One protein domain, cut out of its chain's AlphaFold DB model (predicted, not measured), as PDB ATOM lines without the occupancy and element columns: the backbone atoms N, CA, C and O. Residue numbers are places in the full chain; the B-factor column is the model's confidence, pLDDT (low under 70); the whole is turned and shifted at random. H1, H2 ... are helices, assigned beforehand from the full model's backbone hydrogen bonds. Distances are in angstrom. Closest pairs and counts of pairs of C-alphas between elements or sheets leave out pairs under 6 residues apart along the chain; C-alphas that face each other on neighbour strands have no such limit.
ATOM      1  N   SER A  38     355.282 373.274 408.140       91.56
ATOM      2  CA  SER A  38     355.974 372.305 408.992       91.56
ATOM      3  C   SER A  38     357.091 371.535 408.280       91.56
ATOM      4  O   SER A  38     358.044 371.128 408.930       91.56
ATOM      5  N   ARG A  39     356.994 371.329 406.961       92.94
ATOM      6  CA  ARG A  39     358.044 370.710 406.141       92.94
ATOM      7  C   ARG A  39     359.162 371.700 405.829       92.94
ATOM      8  O   ARG A  39     360.314 371.331 405.981       92.94
ATOM      9  N   THR A  40     358.829 372.939 405.471       93.81
ATOM     10  CA  THR A  40     359.835 373.988 405.243       93.81
ATOM     11  C   THR A  40     360.673 374.225 406.499       93.81
ATOM     12  O   THR A  40     361.895 374.185 406.428       93.81
ATOM     13  N   LEU A  41     360.023 374.363 407.660       94.25
ATOM     14  CA  LEU A  41     360.707 374.500 408.948       94.25
ATOM     15  C   LEU A  41     361.506 373.239 409.308       94.25
ATOM     16  O   LEU A  41     362.612 373.323 409.823       94.25
ATOM     17  N   ALA A  42     360.972 372.050 409.035       96.00
ATOM     18  CA  ALA A  42     361.705 370.809 409.268       96.00
ATOM     19  C   ALA A  42     363.022 370.756 408.476       96.00
ATOM     20  O   ALA A  42     364.058 370.428 409.051       96.00
ATOM     21  N   ASP A  43     362.986 371.133 407.196       94.69
ATOM     22  CA  ASP A  43     364.167 371.173 406.334       94.69
ATOM     23  C   ASP A  43     365.156 372.274 406.780       94.69
ATOM     24  O   ASP A  43     366.360 372.031 406.813       94.69
ATOM     25  N   GLU A  44     364.661 373.453 407.185       95.75
ATOM     26  CA  GLU A  44     365.475 374.584 407.668       95.75
ATOM     27  C   GLU A  44     366.238 374.260 408.962       95.75
ATOM     28  O   GLU A  44     367.433 374.533 409.067       95.75
ATOM     29  N   TYR A  45     365.566 373.640 409.935       96.19
ATOM     30  CA  TYR A  45     366.145 373.322 411.245       96.19
ATOM     31  C   TYR A  45     366.742 371.904 411.320       96.19
ATOM     32  O   TYR A  45     367.207 371.488 412.381       96.19
ATOM     33  N   GLY A  46     366.727 371.141 410.220       96.12
ATOM     34  CA  GLY A  46     367.286 369.785 410.159       96.12
ATOM     35  C   GLY A  46     366.564 368.766 411.051       96.12
ATOM     36  O   GLY A  46     367.181 367.820 411.540       96.12
ATOM     37  N   VAL A  47     365.263 368.947 411.287       96.94
ATOM     38  CA  VAL A  47     364.441 368.070 412.136       96.94
ATOM     39  C   VAL A  47     363.351 367.375 411.328       96.94
ATOM     40  O   VAL A  47     363.019 367.756 410.214       96.94
ATOM     41  N   GLY A  48     362.736 366.332 411.886       95.69
ATOM     42  CA  GLY A  48     361.585 365.699 411.245       95.69
ATOM     43  C   GLY A  48     360.338 366.592 411.282       95.69
ATOM     44  O   GLY A  48     360.043 367.213 412.301       95.69
ATOM     45  N   LYS A  49     359.517 366.558 410.223       95.00
ATOM     46  CA  LYS A  49     358.200 367.234 410.176       95.00
ATOM     47  C   LYS A  49     357.341 366.970 411.422       95.00
ATOM     48  O   LYS A  49     356.704 367.876 411.950       95.00
ATOM     49  N   ASN A  50     357.324 365.727 411.904       94.44
ATOM     50  CA  ASN A  50     356.542 365.353 413.086       94.44
ATOM     51  C   ASN A  50     357.051 366.020 414.369       94.44
ATOM     52  O   ASN A  50     356.262 366.224 415.286       94.44
ATOM     53  N   THR A  51     358.335 366.367 414.442       95.50
ATOM     54  CA  THR A  51     358.889 367.138 415.559       95.50
ATOM     55  C   THR A  51     358.290 368.537 415.571       95.50
ATOM     56  O   THR A  51     357.740 368.932 416.592       95.50
ATOM     57  N   ILE A  52     358.272 369.226 414.423       96.19
ATOM     58  CA  ILE A  52     357.641 370.550 414.294       96.19
ATOM     59  C   ILE A  52     356.165 370.504 414.706       96.19
ATOM     60  O   ILE A  52     355.706 371.360 415.458       96.19
ATOM     61  N   LEU A  53     355.424 369.480 414.267       94.44
ATOM     62  CA  LEU A  53     354.016 369.316 414.644       94.44
ATOM     63  C   LEU A  53     353.832 369.090 416.150       94.44
ATOM     64  O   LEU A  53     352.982 369.732 416.755       94.44
ATOM     65  N   ARG A  54     354.651 368.236 416.775       94.19
ATOM     66  CA  ARG A  54     354.600 368.004 418.228       94.19
ATOM     67  C   ARG A  54     354.935 369.267 419.021       94.19
ATOM     68  O   ARG A  54     354.291 369.520 420.033       94.19
ATOM     69  N   SER A  55     355.905 370.058 418.565       94.56
ATOM     70  CA  SER A  55     356.238 371.350 419.172       94.56
ATOM     71  C   SER A  55     355.097 372.356 419.026       94.56
ATOM     72  O   SER A  55     354.783 373.063 419.979       94.56
ATOM     73  N   ALA A  56     354.431 372.386 417.868       94.81
ATOM     74  CA  ALA A  56     353.256 373.225 417.657       94.81
ATOM     75  C   ALA A  56     352.087 372.814 418.564       94.81
ATOM     76  O   ALA A  56     351.435 373.674 419.153       94.81
ATOM     77  N   ASP A  57     351.835 371.512 418.706       95.56
ATOM     78  CA  ASP A  57     350.803 370.993 419.607       95.56
ATOM     79  C   ASP A  57     351.115 371.339 421.069       95.56
ATOM     80  O   ASP A  57     350.243 371.819 421.788       95.56
ATOM     81  N   PHE A  58     352.371 371.169 421.492       95.69
ATOM     82  CA  PHE A  58     352.820 371.576 422.822       95.69
ATOM     83  C   PHE A  58     352.576 373.070 423.066       95.69
ATOM     84  O   PHE A  58     351.939 373.415 424.056       95.69
ATOM     85  N   SER A  59     352.997 373.942 422.142       95.69
ATOM     86  CA  SER A  59     352.805 375.394 422.271       95.69
ATOM     87  C   SER A  59     351.333 375.762 422.463       95.69
ATOM     88  O   SER A  59     351.001 376.484 423.393       95.69
ATOM     89  N   LYS A  60     350.430 375.192 421.653       96.19
ATOM     90  CA  LYS A  60     348.984 375.450 421.772       96.19
ATOM     91  C   LYS A  60     348.421 375.053 423.132       96.19
ATOM     92  O   LYS A  60     347.522 375.717 423.638       96.19
ATOM     93  N   VAL A  61     348.908 373.949 423.701       95.81
ATOM     94  CA  VAL A  61     348.488 373.515 425.037       95.81
ATOM     95  C   VAL A  61     348.997 374.495 426.088       95.81
ATOM     96  O   VAL A  61     348.199 374.936 426.904       95.81
ATOM     97  N   ILE A  62     350.276 374.885 426.037       95.25
ATOM     98  CA  ILE A  62     350.870 375.879 426.948       95.25
ATOM     99  C   ILE A  62     350.097 377.200 426.920       95.25
ATOM    100  O   ILE A  62     349.779 377.736 427.980       95.25
ATOM    101  N   ASP A  63     349.735 377.679 425.731       96.00
ATOM    102  CA  ASP A  63     348.980 378.923 425.556       96.00
ATOM    103  C   ASP A  63     347.566 378.853 426.155       96.00
ATOM    104  O   ASP A  63     346.999 379.875 426.541       96.00
ATOM    105  N   ALA A  64     346.987 377.652 426.249       94.19
ATOM    106  CA  ALA A  64     345.658 377.430 426.811       94.19
ATOM    107  C   ALA A  64     345.659 377.204 428.334       94.19
ATOM    108  O   ALA A  64     344.593 377.268 428.953       94.19
ATOM    109  N   LEU A  65     346.813 376.902 428.942       94.94
ATOM    110  CA  LEU A  65     346.908 376.591 430.368       94.94
ATOM    111  C   LEU A  65     346.711 377.834 431.255       94.94
ATOM    112  O   LEU A  65     347.075 378.947 430.868       94.94
ATOM    113  N   PRO A  66     346.200 377.656 432.489       94.94
ATOM    114  CA  PRO A  66     346.234 378.703 433.507       94.94
ATOM    115  C   PRO A  66     347.671 379.151 433.801       94.94
ATOM    116  O   PRO A  66     348.586 378.328 433.762       94.94
ATOM    117  N   THR A  67     347.857 380.425 434.156       93.81
ATOM    118  CA  THR A  67     349.173 381.045 434.398       93.81
ATOM    119  C   THR A  67     350.058 380.216 435.330       93.81
ATOM    120  O   THR A  67     351.159 379.847 434.937       93.81
ATOM    121  N   ASP A  68     349.549 379.820 436.496       92.06
ATOM    122  CA  ASP A  68     350.331 379.068 437.487       92.06
ATOM    123  C   ASP A  68     350.813 377.707 436.963       92.06
ATOM    124  O   ASP A  68     351.929 377.277 437.248       92.06
ATOM    125  N   ALA A  69     349.975 377.008 436.194       93.50
ATOM    126  CA  ALA A  69     350.327 375.712 435.615       93.50
ATOM    127  C   ALA A  69     351.283 375.869 434.429       93.50
ATOM    128  O   ALA A  69     352.229 375.099 434.285       93.50
ATOM    129  N   ARG A  70     351.066 376.892 433.598       95.00
ATOM    130  CA  ARG A  70     351.963 377.248 432.500       95.00
ATOM    131  C   ARG A  70     353.368 377.529 433.023       95.00
ATOM    132  O   ARG A  70     354.332 376.985 432.494       95.00
ATOM    133  N   ASP A  71     353.475 378.334 434.073       95.06
ATOM    134  CA  ASP A  71     354.760 378.745 434.623       95.06
ATOM    135  C   ASP A  71     355.514 377.541 435.215       95.06
ATOM    136  O   ASP A  71     356.688 377.374 434.903       95.06
ATOM    137  N   LYS A  72     354.833 376.619 435.918       94.19
ATOM    138  CA  LYS A  72     355.422 375.338 436.376       94.19
ATOM    139  C   LYS A  72     355.973 374.476 435.242       94.19
ATOM    140  O   LYS A  72     356.982 373.792 435.400       94.19
ATOM    141  N   VAL A  73     355.302 374.467 434.093       94.62
ATOM    142  CA  VAL A  73     355.781 373.703 432.936       94.62
ATOM    143  C   VAL A  73     357.000 374.375 432.303       94.62
ATOM    144  O   VAL A  73     357.926 373.687 431.875       94.62
ATOM    145  N   LEU A  74     357.037 375.710 432.272       93.56
ATOM    146  CA  LEU A  74     358.164 376.474 431.730       93.56
ATOM    147  C   LEU A  74     359.391 376.484 432.659       93.56
ATOM    148  O   LEU A  74     360.512 376.542 432.156       93.56
ATOM    149  N   THR A  75     359.208 376.390 433.981       95.06
ATOM    150  CA  THR A  75     360.303 376.195 434.952       95.06
ATOM    151  C   THR A  75     360.822 374.758 434.974       95.06
ATOM    152  O   THR A  75     361.939 374.519 435.430       95.06
ATOM    153  N   GLY A  76     360.045 373.807 434.446       92.06
ATOM    154  CA  GLY A  76     360.376 372.382 434.421       92.06
ATOM    155  C   GLY A  76     359.922 371.605 435.659       92.06
ATOM    156  O   GLY A  76     360.211 370.411 435.753       92.06
ATOM    157  N   ASP A  77     359.184 372.239 436.574       92.50
ATOM    158  CA  ASP A  77     358.595 371.584 437.752       92.50
ATOM    159  C   ASP A  77     357.525 370.559 437.354       92.50
ATOM    160  O   ASP A  77     357.312 369.552 438.033       92.50
ATOM    161  N   GLU A  78     356.857 370.797 436.224       92.56
ATOM    162  CA  GLU A  78     355.861 369.899 435.661       92.56
ATOM    163  C   GLU A  78     356.163 369.567 434.194       92.56
ATOM    164  O   GLU A  78     356.558 370.415 433.401       92.56
ATOM    165  N   THR A  79     355.978 368.303 433.802       91.88
ATOM    166  CA  THR A  79     356.282 367.836 432.441       91.88
ATOM    167  C   THR A  79     355.019 367.411 431.702       91.88
ATOM    168  O   THR A  79     354.294 366.525 432.156       91.88
ATOM    169  N   ILE A  80     354.810 367.958 430.502       92.44
ATOM    170  CA  ILE A  80     353.756 367.517 429.579       92.44
ATOM    171  C   ILE A  80     354.359 366.572 428.543       92.44
ATOM    172  O   ILE A  80     355.288 366.928 427.817       92.44
ATOM    173  N   ARG A  81     353.817 365.356 428.435       92.06
ATOM    174  CA  ARG A  81     354.234 364.426 427.380       92.06
ATOM    175  C   ARG A  81     353.617 364.840 426.049       92.06
ATOM    176  O   ARG A  81     352.489 365.317 425.988       92.06
ATOM    177  N   THR A  82     354.318 364.557 424.958       90.62
ATOM    178  CA  THR A  82     353.829 364.837 423.595       90.62
ATOM    179  C   THR A  82     352.499 364.144 423.287       90.62
ATOM    180  O   THR A  82     351.648 364.720 422.614       90.62
ATOM    181  N   LEU A  83     352.301 362.928 423.808       90.75
ATOM    182  CA  LEU A  83     351.032 362.208 423.698       90.75
ATOM    183  C   LEU A  83     349.915 362.944 424.438       90.75
ATOM    184  O   LEU A  83     348.872 363.188 423.838       90.75
ATOM    185  N   ASP A  84     350.168 363.358 425.680       92.00
ATOM    186  CA  ASP A  84     349.191 364.060 426.514       92.00
ATOM    187  C   ASP A  84     348.772 365.382 425.856       92.00
ATOM    188  O   ASP A  84     347.581 365.653 425.739       92.00
ATOM    189  N   ALA A  85     349.727 366.152 425.319       93.56
ATOM    190  CA  ALA A  85     349.437 367.380 424.577       93.56
ATOM    191  C   ALA A  85     348.522 367.122 423.365       93.56
ATOM    192  O   ALA A  85     347.523 367.815 423.171       93.56
ATOM    193  N   SER A  86     348.814 366.076 422.586       92.88
ATOM    194  CA  SER A  86     347.976 365.701 421.442       92.88
ATOM    195  C   SER A  86     346.574 365.242 421.857       92.88
ATOM    196  O   SER A  86     345.609 365.494 421.138       92.88
ATOM    197  N   THR A  87     346.447 364.582 423.011       92.44
ATOM    198  CA  THR A  87     345.165 364.130 423.562       92.44
ATOM    199  C   THR A  87     344.332 365.318 424.034       92.44
ATOM    200  O   THR A  87     343.164 365.418 423.670       92.44
ATOM    201  N   ILE A  88     344.943 366.267 424.750       93.50
ATOM    202  CA  ILE A  88     344.281 367.492 425.225       93.50
ATOM    203  C   ILE A  88     343.697 368.289 424.051       93.50
ATOM    204  O   ILE A  88     342.549 368.732 424.104       93.50
ATOM    205  N   LEU A  89     344.448 368.430 422.954       93.88
ATOM    206  CA  LEU A  89     343.973 369.146 421.763       93.88
ATOM    207  C   LEU A  89     342.824 368.439 421.035       93.88
ATOM    208  O   LEU A  89     342.073 369.094 420.316       93.88
ATOM    209  N   LYS A  90     342.680 367.121 421.209       93.88
ATOM    210  CA  LYS A  90     341.595 366.329 420.611       93.88
ATOM    211  C   LYS A  90     340.325 366.299 421.458       93.88
ATOM    212  O   LYS A  90     339.295 365.856 420.956       93.88
ATOM    213  N   PHE A  91     340.384 366.733 422.716       93.19
ATOM    214  CA  PHE A  91     339.199 366.833 423.559       93.19
ATOM    215  C   PHE A  91     338.155 367.764 422.939       93.19
ATOM    216  O   PHE A  91     338.478 368.795 422.349       93.19
ATOM    217  N   ASP A  92     336.883 367.420 423.123       93.00
ATOM    218  CA  ASP A  92     335.790 368.327 422.812       93.00
ATOM    219  C   ASP A  92     335.862 369.588 423.702       93.00
ATOM    220  O   ASP A  92     336.395 369.536 424.818       93.00
ATOM    221  N   PRO A  93     335.311 370.735 423.260       93.19
ATOM    222  CA  PRO A  93     335.371 371.977 424.029       93.19
ATOM    223  C   PRO A  93     334.872 371.873 425.489       93.19
ATOM    224  O   PRO A  93     335.504 372.465 426.370       93.19
ATOM    225  N   PRO A  94     333.774 371.152 425.813       93.31
ATOM    226  CA  PRO A  94     333.387 370.937 427.207       93.31
ATOM    227  C   PRO A  94     334.437 370.173 428.025       93.31
ATOM    228  O   PRO A  94     334.716 370.554 429.167       93.31
ATOM    229  N   THR A  95     335.027 369.117 427.466       93.69
ATOM    230  CA  THR A  95     336.084 368.334 428.122       93.69
ATOM    231  C   THR A  95     337.359 369.158 428.314       93.69
ATOM    232  O   THR A  95     337.932 369.132 429.404       93.69
ATOM    233  N   GLN A  96     337.746 369.986 427.337       93.50
ATOM    234  CA  GLN A  96     338.864 370.930 427.486       93.50
ATOM    235  C   GLN A  96     338.636 371.910 428.642       93.50
ATOM    236  O   GLN A  96     339.514 372.093 429.480       93.50
ATOM    237  N   LYS A  97     337.435 372.496 428.756       94.19
ATOM    238  CA  LYS A  97     337.105 373.398 429.875       94.19
ATOM    239  C   LYS A  97     337.194 372.702 431.232       94.19
ATOM    240  O   LYS A  97     337.692 373.292 432.188       94.19
ATOM    241  N   LYS A  98     336.721 371.455 431.327       94.31
ATOM    242  CA  LYS A  98     336.849 370.644 432.549       94.31
ATOM    243  C   LYS A  98     338.316 370.387 432.893       94.31
ATOM    244  O   LYS A  98     338.694 370.589 434.040       94.31
ATOM    245  N   PHE A  99     339.136 370.026 431.906       94.94
ATOM    246  CA  PHE A  99     340.580 369.852 432.077       94.94
ATOM    247  C   PHE A  99     341.253 371.118 432.619       94.94
ATOM    248  O   PHE A  99     341.926 371.056 433.644       94.94
ATOM    249  N   LEU A 100     341.006 372.277 432.003       94.75
ATOM    250  CA  LEU A 100     341.586 373.545 432.453       94.75
ATOM    251  C   LEU A 100     341.157 373.910 433.881       94.75
ATOM    252  O   LEU A 100     341.957 374.450 434.639       94.75
ATOM    253  N   LYS A 101     339.921 373.578 434.273       94.62
ATOM    254  CA  LYS A 101     339.432 373.786 435.641       94.62
ATOM    255  C   LYS A 101     340.137 372.884 436.659       94.62
ATOM    256  O   LYS A 101     340.499 373.368 437.725       94.62
ATOM    257  N   GLU A 102     340.341 371.603 436.346       94.19
ATOM    258  CA  GLU A 102     341.078 370.666 437.213       94.19
ATOM    259  C   GLU A 102     342.528 371.119 437.416       94.19
ATOM    260  O   GLU A 102     343.020 371.144 438.547       94.19
ATOM    261  N   VAL A 103     343.187 371.529 436.327       93.56
ATOM    262  CA  VAL A 103     344.563 372.045 436.358       93.56
ATOM    263  C   VAL A 103     344.641 373.366 437.126       93.56
ATOM    264  O   VAL A 103     345.517 373.538 437.967       93.56
ATOM    265  N   GLY A 104     343.686 374.277 436.915       90.69
ATOM    266  CA  GLY A 104     343.581 375.519 437.686       90.69
ATOM    267  C   GLY A 104     343.305 375.294 439.179       90.69
ATOM    268  O   GLY A 104     343.655 376.134 439.999       90.69
ATOM    269  N   GLY A 105     342.729 374.147 439.547       89.88
ATOM    270  CA  GLY A 105     342.574 373.705 440.935       89.88
ATOM    271  C   GLY A 105     343.844 373.110 441.558       89.88
ATOM    272  O   GLY A 105     343.790 372.637 442.689       89.88
ATOM    273  N   GLY A 106     344.968 373.100 440.833       89.19
ATOM    274  CA  GLY A 106     346.250 372.568 441.296       89.19
ATOM    275  C   GLY A 106     346.457 371.077 441.024       89.19
ATOM    276  O   GLY A 106     347.457 370.521 441.475       89.19
ATOM    277  N   THR A 107     345.551 370.423 440.288       92.50
ATOM    278  CA  THR A 107     345.747 369.023 439.886       92.50
ATOM    279  C   THR A 107     346.874 368.938 438.852       92.50
ATOM    280  O   THR A 107     346.825 369.678 437.866       92.50
ATOM    281  N   PRO A 108     347.835 368.008 439.001       92.88
ATOM    282  CA  PRO A 108     348.859 367.788 437.988       92.88
ATOM    283  C   PRO A 108     348.243 367.463 436.622       92.88
ATOM    284  O   PRO A 108     347.309 366.665 436.522       92.88
ATOM    285  N   ILE A 109     348.797 368.018 435.549       91.56
ATOM    286  CA  ILE A 109     348.349 367.885 434.158       91.56
ATOM    287  C   ILE A 109     348.156 366.418 433.781       91.56
ATOM    288  O   ILE A 109     347.116 366.049 433.240       91.56
ATOM    289  N   LYS A 110     349.116 365.551 434.118       91.56
ATOM    290  CA  LYS A 110     349.031 364.110 433.826       91.56
ATOM    291  C   LYS A 110     347.820 363.450 434.491       91.56
ATOM    292  O   LYS A 110     347.208 362.558 433.909       91.56
ATOM    293  N   GLU A 111     347.489 363.850 435.714       90.31
ATOM    294  CA  GLU A 111     346.329 363.322 436.435       90.31
ATOM    295  C   GLU A 111     345.030 363.921 435.914       90.31
ATOM    296  O   GLU A 111     344.053 363.195 435.729       90.31
ATOM    297  N   ALA A 112     345.029 365.221 435.619       91.69
ATOM    298  CA  ALA A 112     343.894 365.899 435.023       91.69
ATOM    299  C   ALA A 112     343.516 365.233 433.695       91.69
ATOM    300  O   ALA A 112     342.367 364.832 433.547       91.69
ATOM    301  N   VAL A 113     344.474 364.995 432.785       91.44
ATOM    302  CA  VAL A 113     344.229 364.269 431.522       91.44
ATOM    303  C   VAL A 113     343.533 362.937 431.788       91.44
ATOM    304  O   VAL A 113     342.496 362.681 431.186       91.44
ATOM    305  N   LYS A 114     344.022 362.138 432.744       88.75
ATOM    306  CA  LYS A 114     343.403 360.846 433.075       88.75
ATOM    307  C   LYS A 114     341.970 360.952 433.580       88.75
ATOM    308  O   LYS A 114     341.123 360.130 433.245       88.75
ATOM    309  N   LYS A 115     341.685 361.973 434.387       87.62
ATOM    310  CA  LYS A 115     340.349 362.201 434.944       87.62
ATOM    311  C   LYS A 115     339.343 362.663 433.898       87.62
ATOM    312  O   LYS A 115     338.149 362.416 434.083       87.62
ATOM    313  N   VAL A 116     339.768 363.374 432.853       89.12
ATOM    314  CA  VAL A 116     338.838 363.918 431.849       89.12
ATOM    315  C   VAL A 116     338.791 363.110 430.563       89.12
ATOM    316  O   VAL A 116     337.766 363.177 429.893       89.12
ATOM    317  N   ASP A 117     339.825 362.326 430.252       86.44
ATOM    318  CA  ASP A 117     339.886 361.516 429.037       86.44
ATOM    319  C   ASP A 117     338.766 360.449 429.021       86.44
ATOM    320  O   ASP A 117     338.778 359.497 429.817       86.44
ATOM    321  N   PRO A 118     337.769 360.585 428.125       76.06
ATOM    322  CA  PRO A 118     336.648 359.661 428.056       76.06
ATOM    323  C   PRO A 118     337.058 358.261 427.583       76.06
ATOM    324  O   PRO A 118     336.382 357.294 427.935       76.06
ATOM    325  N   GLU A 119     338.140 358.116 426.810       78.19
ATOM    326  CA  GLU A 119     338.613 356.799 426.372       78.19
ATOM    327  C   GLU A 119     339.234 356.018 427.526       78.19
ATOM    328  O   GLU A 119     339.008 354.813 427.652       78.19
ATOM    329  N   GLN A 120     339.978 356.696 428.401       75.25
ATOM    330  CA  GLN A 120     340.553 356.062 429.585       75.25
ATOM    331  C   GLN A 120     339.470 355.637 430.572       75.25
ATOM    332  O   GLN A 120     339.508 354.503 431.045       75.25
ATOM    333  N   LYS A 121     338.442 356.468 430.783       75.94
ATOM    334  CA  LYS A 121     337.280 356.084 431.604       75.94
ATOM    335  C   LYS A 121     336.541 354.861 431.073       75.94
ATOM    336  O   LYS A 121     336.095 354.030 431.858       75.94
ATOM    337  N   ARG A 122     336.391 354.747 429.749       76.69
ATOM    338  CA  ARG A 122     335.773 353.566 429.125       76.69
ATOM    339  C   ARG A 122     336.615 352.316 429.359       76.69
ATOM    340  O   ARG A 122     336.073 351.323 429.822       76.69
ATOM    341  N   LYS A 123     337.928 352.388 429.121       80.62
ATOM    342  CA  LYS A 123     338.850 351.262 429.347       80.62
ATOM    343  C   LYS A 123     338.856 350.794 430.802       80.62
ATOM    344  O   LYS A 123     338.779 349.597 431.036       80.62
ATOM    345  N   GLU A 124     338.903 351.726 431.754       77.06
ATOM    346  CA  GLU A 124     338.853 351.403 433.184       77.06
ATOM    347  C   GLU A 124     337.543 350.694 433.548       77.06
ATOM    348  O   GLU A 124     337.550 349.696 434.262       77.06
ATOM    349  N   ASN A 125     336.406 351.163 433.027       81.94
ATOM    350  CA  ASN A 125     335.122 350.518 433.278       81.94
ATOM    351  C   ASN A 125     335.041 349.113 432.657       81.94
ATOM    352  O   ASN A 125     334.608 348.173 433.319       81.94
ATOM    353  N   ASP A 126     335.506 348.950 431.415       85.75
ATOM    354  CA  ASP A 126     335.549 347.647 430.742       85.75
ATOM    355  C   ASP A 126     336.433 346.646 431.506       85.75
ATOM    356  O   ASP A 126     336.086 345.471 431.625       85.75
ATOM    357  N   GLU A 127     337.562 347.102 432.056       85.25
ATOM    358  CA  GLU A 127     338.468 346.286 432.870       85.25
ATOM    359  C   GLU A 127     337.840 345.899 434.215       85.25
ATOM    360  O   GLU A 127     337.912 344.736 434.609       85.25
ATOM    361  N   ARG A 128     337.133 346.824 434.878       84.38
ATOM    362  CA  ARG A 128     336.375 346.527 436.107       84.38
ATOM    363  C   ARG A 128     335.289 345.479 435.872       84.38
ATOM    364  O   ARG A 128     335.155 344.562 436.677       84.38
ATOM    365  N   ILE A 129     334.552 345.583 434.766       87.69
ATOM    366  CA  ILE A 129     333.526 344.598 434.394       87.69
ATOM    367  C   ILE A 129     334.166 343.229 434.131       87.69
ATOM    368  O   ILE A 129     333.655 342.219 434.603       87.69
ATOM    369  N   ARG A 130     335.304 343.176 433.423       87.69
ATOM    370  CA  ARG A 130     336.038 341.917 433.191       87.69
ATOM    371  C   ARG A 130     336.514 341.275 434.489       87.69
ATOM    372  O   ARG A 130     336.253 340.095 434.685       87.69
ATOM    373  N   ALA A 131     337.138 342.047 435.376       84.75
ATOM    374  CA  ALA A 131     337.609 341.552 436.667       84.75
ATOM    375  C   ALA A 131     336.455 341.010 437.528       84.75
ATOM    376  O   ALA A 131     336.609 340.000 438.208       84.75
ATOM    377  N   GLN A 132     335.281 341.644 437.466       83.56
ATOM    378  CA  GLN A 132     334.091 341.173 438.172       83.56
ATOM    379  C   GLN A 132     333.555 339.855 437.590       83.56
ATOM    380  O   GLN A 132     333.237 338.945 438.348       83.56
ATOM    381  N   ILE A 133     333.537 339.715 436.260       84.31
ATOM    382  CA  ILE A 133     333.170 338.459 435.585       84.31
ATOM    383  C   ILE A 133     334.158 337.332 435.922       84.31
ATOM    384  O   ILE A 133     333.740 336.191 436.092       84.31
ATOM    385  N   GLU A 134     335.460 337.616 435.997       81.06
ATOM    386  CA  GLU A 134     336.480 336.627 436.374       81.06
ATOM    387  C   GLU A 134     336.340 336.198 437.839       81.06
ATOM    388  O   GLU A 134     336.361 335.005 438.125       81.06
ATOM    389  N   HIS A 135     336.098 337.145 438.750       79.94
ATOM    390  CA  HIS A 135     335.867 336.846 440.164       79.94
ATOM    391  C   HIS A 135     334.593 336.016 440.406       79.94
ATOM    392  O   HIS A 135     334.574 335.168 441.292       79.94
ATOM    393  N   GLU A 136     333.538 336.226 439.610       75.31
ATOM    394  CA  GLU A 136     332.326 335.394 439.647       75.31
ATOM    395  C   GLU A 136     332.537 333.988 439.056       75.31
ATOM    396  O   GLU A 136     331.796 333.067 439.402       75.31
ATOM    397  N   ARG A 137     333.517 333.804 438.157       73.25
ATOM    398  CA  ARG A 137     333.817 332.506 437.527       73.25
ATOM    399  C   ARG A 137     334.704 331.614 438.388       73.25
ATOM    400  O   ARG A 137     334.435 330.420 438.435       73.25
ATOM    401  N   ASP A 138     335.693 332.189 439.066       72.56
ATOM    402  CA  ASP A 138     336.617 331.480 439.956       72.56
ATOM    403  C   ASP A 138     336.674 332.193 441.323       72.56
ATOM    404  O   ASP A 138     337.578 333.000 441.573       72.56
TER     405      ASP A 138
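This is residues 38 to 138 of the 141 residues of an uncharacterized protein of Clostridiaceae bacterium (UniProt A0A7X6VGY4). A loose cluster of five helices, H2 to H6, has the long helix H7 as an arm at one end, where residues 119 to 138 stick out, and the short helix H1 at the opposite end, making a corner with the first part of H2. Within the cluster H2 crosses H4, the helical hairpin of H5 and H6 is next to H4, and H3 folds back near the last residues of H2. The printed part has 101 residues with seven named helices, H1 to H7 in order along the chain, and no named strand; the class is all helix. The whole is loose, with a radius of gyration of the C-alphas of 17.5 A, and elongated, spanning 61 by 32 by 26 A, much of that length made by the arm.

H1 is residues 38 to 45 and begins with C-alpha 38 at (355.974, 372.305, 408.992). H2, residues 49 to 64, is 23.2 A from first to last C-alpha. H3 is residues 67 to 75. H4 is residues 82 to 90, with C-alpha 82 at (353.829, 364.837, 423.595). H5, residues 93 to 104, is 16.3 A long, and H6 is residues 109 to 116. H7, residues 118 to 137, is the longest helix at 28.9 A and ends with C-alpha 137 at (333.817, 332.506, 437.527).

H6 is the hub, touching three other helices. H5 and H6 form a helical hairpin, opposite ways at a steep tilt of 44 degrees; their closest C-alphas, those of Phe 99 and Ala 112, are 5.9 A apart. H4 and H6 only just touch, with 3 pairs of C-alphas within 8 A, the closest those of Asp 84 and Val 113 at 7.1 A. H6 and H7 only just touch, only at the corner by their link, with the C-alphas of Lys 114 and Gln 120 closest at 6.6 A. H2 touches H4 with residues 54 to 61 alone, at a steep tilt of 62 degrees; the C-alphas of Phe 58 and Ala 85 are closest at 5.7 A. H2 touches H1 with residues 49 to 53 alone, about perpendicular at 75 degrees; the C-alphas of Ala 42 and Lys 49 are closest at 5.1 A. H3 and H5 only just touch, only at their ends, with 3 pairs of C-alphas within 8 A, the closest those of Ala 69 and Val 103 at 6.9 A. H2 and H3 are close but not clearly touching, with the C-alphas of Ile 62 and Arg 70 closest at 5.8 A. Among the pairs that are apart are H1 and H4, and H5 and H7. In H1, H2, H3, H4, H5, H6 and H7 every O i to N i+4 pair is within hydrogen-bond range.

The two C-alphas farthest apart, those of Glu 44 and Asp 138, are 61.1 A apart. Without residues 119 to 138, which stand free, the body spans 41 by 28 by 16 A. The printed part has no cut; the link from H3 to H4 is short, and the other links are tight. The mean pLDDT of the printed part is 90.7, that of H7 is 81, and no printed residue is under 70.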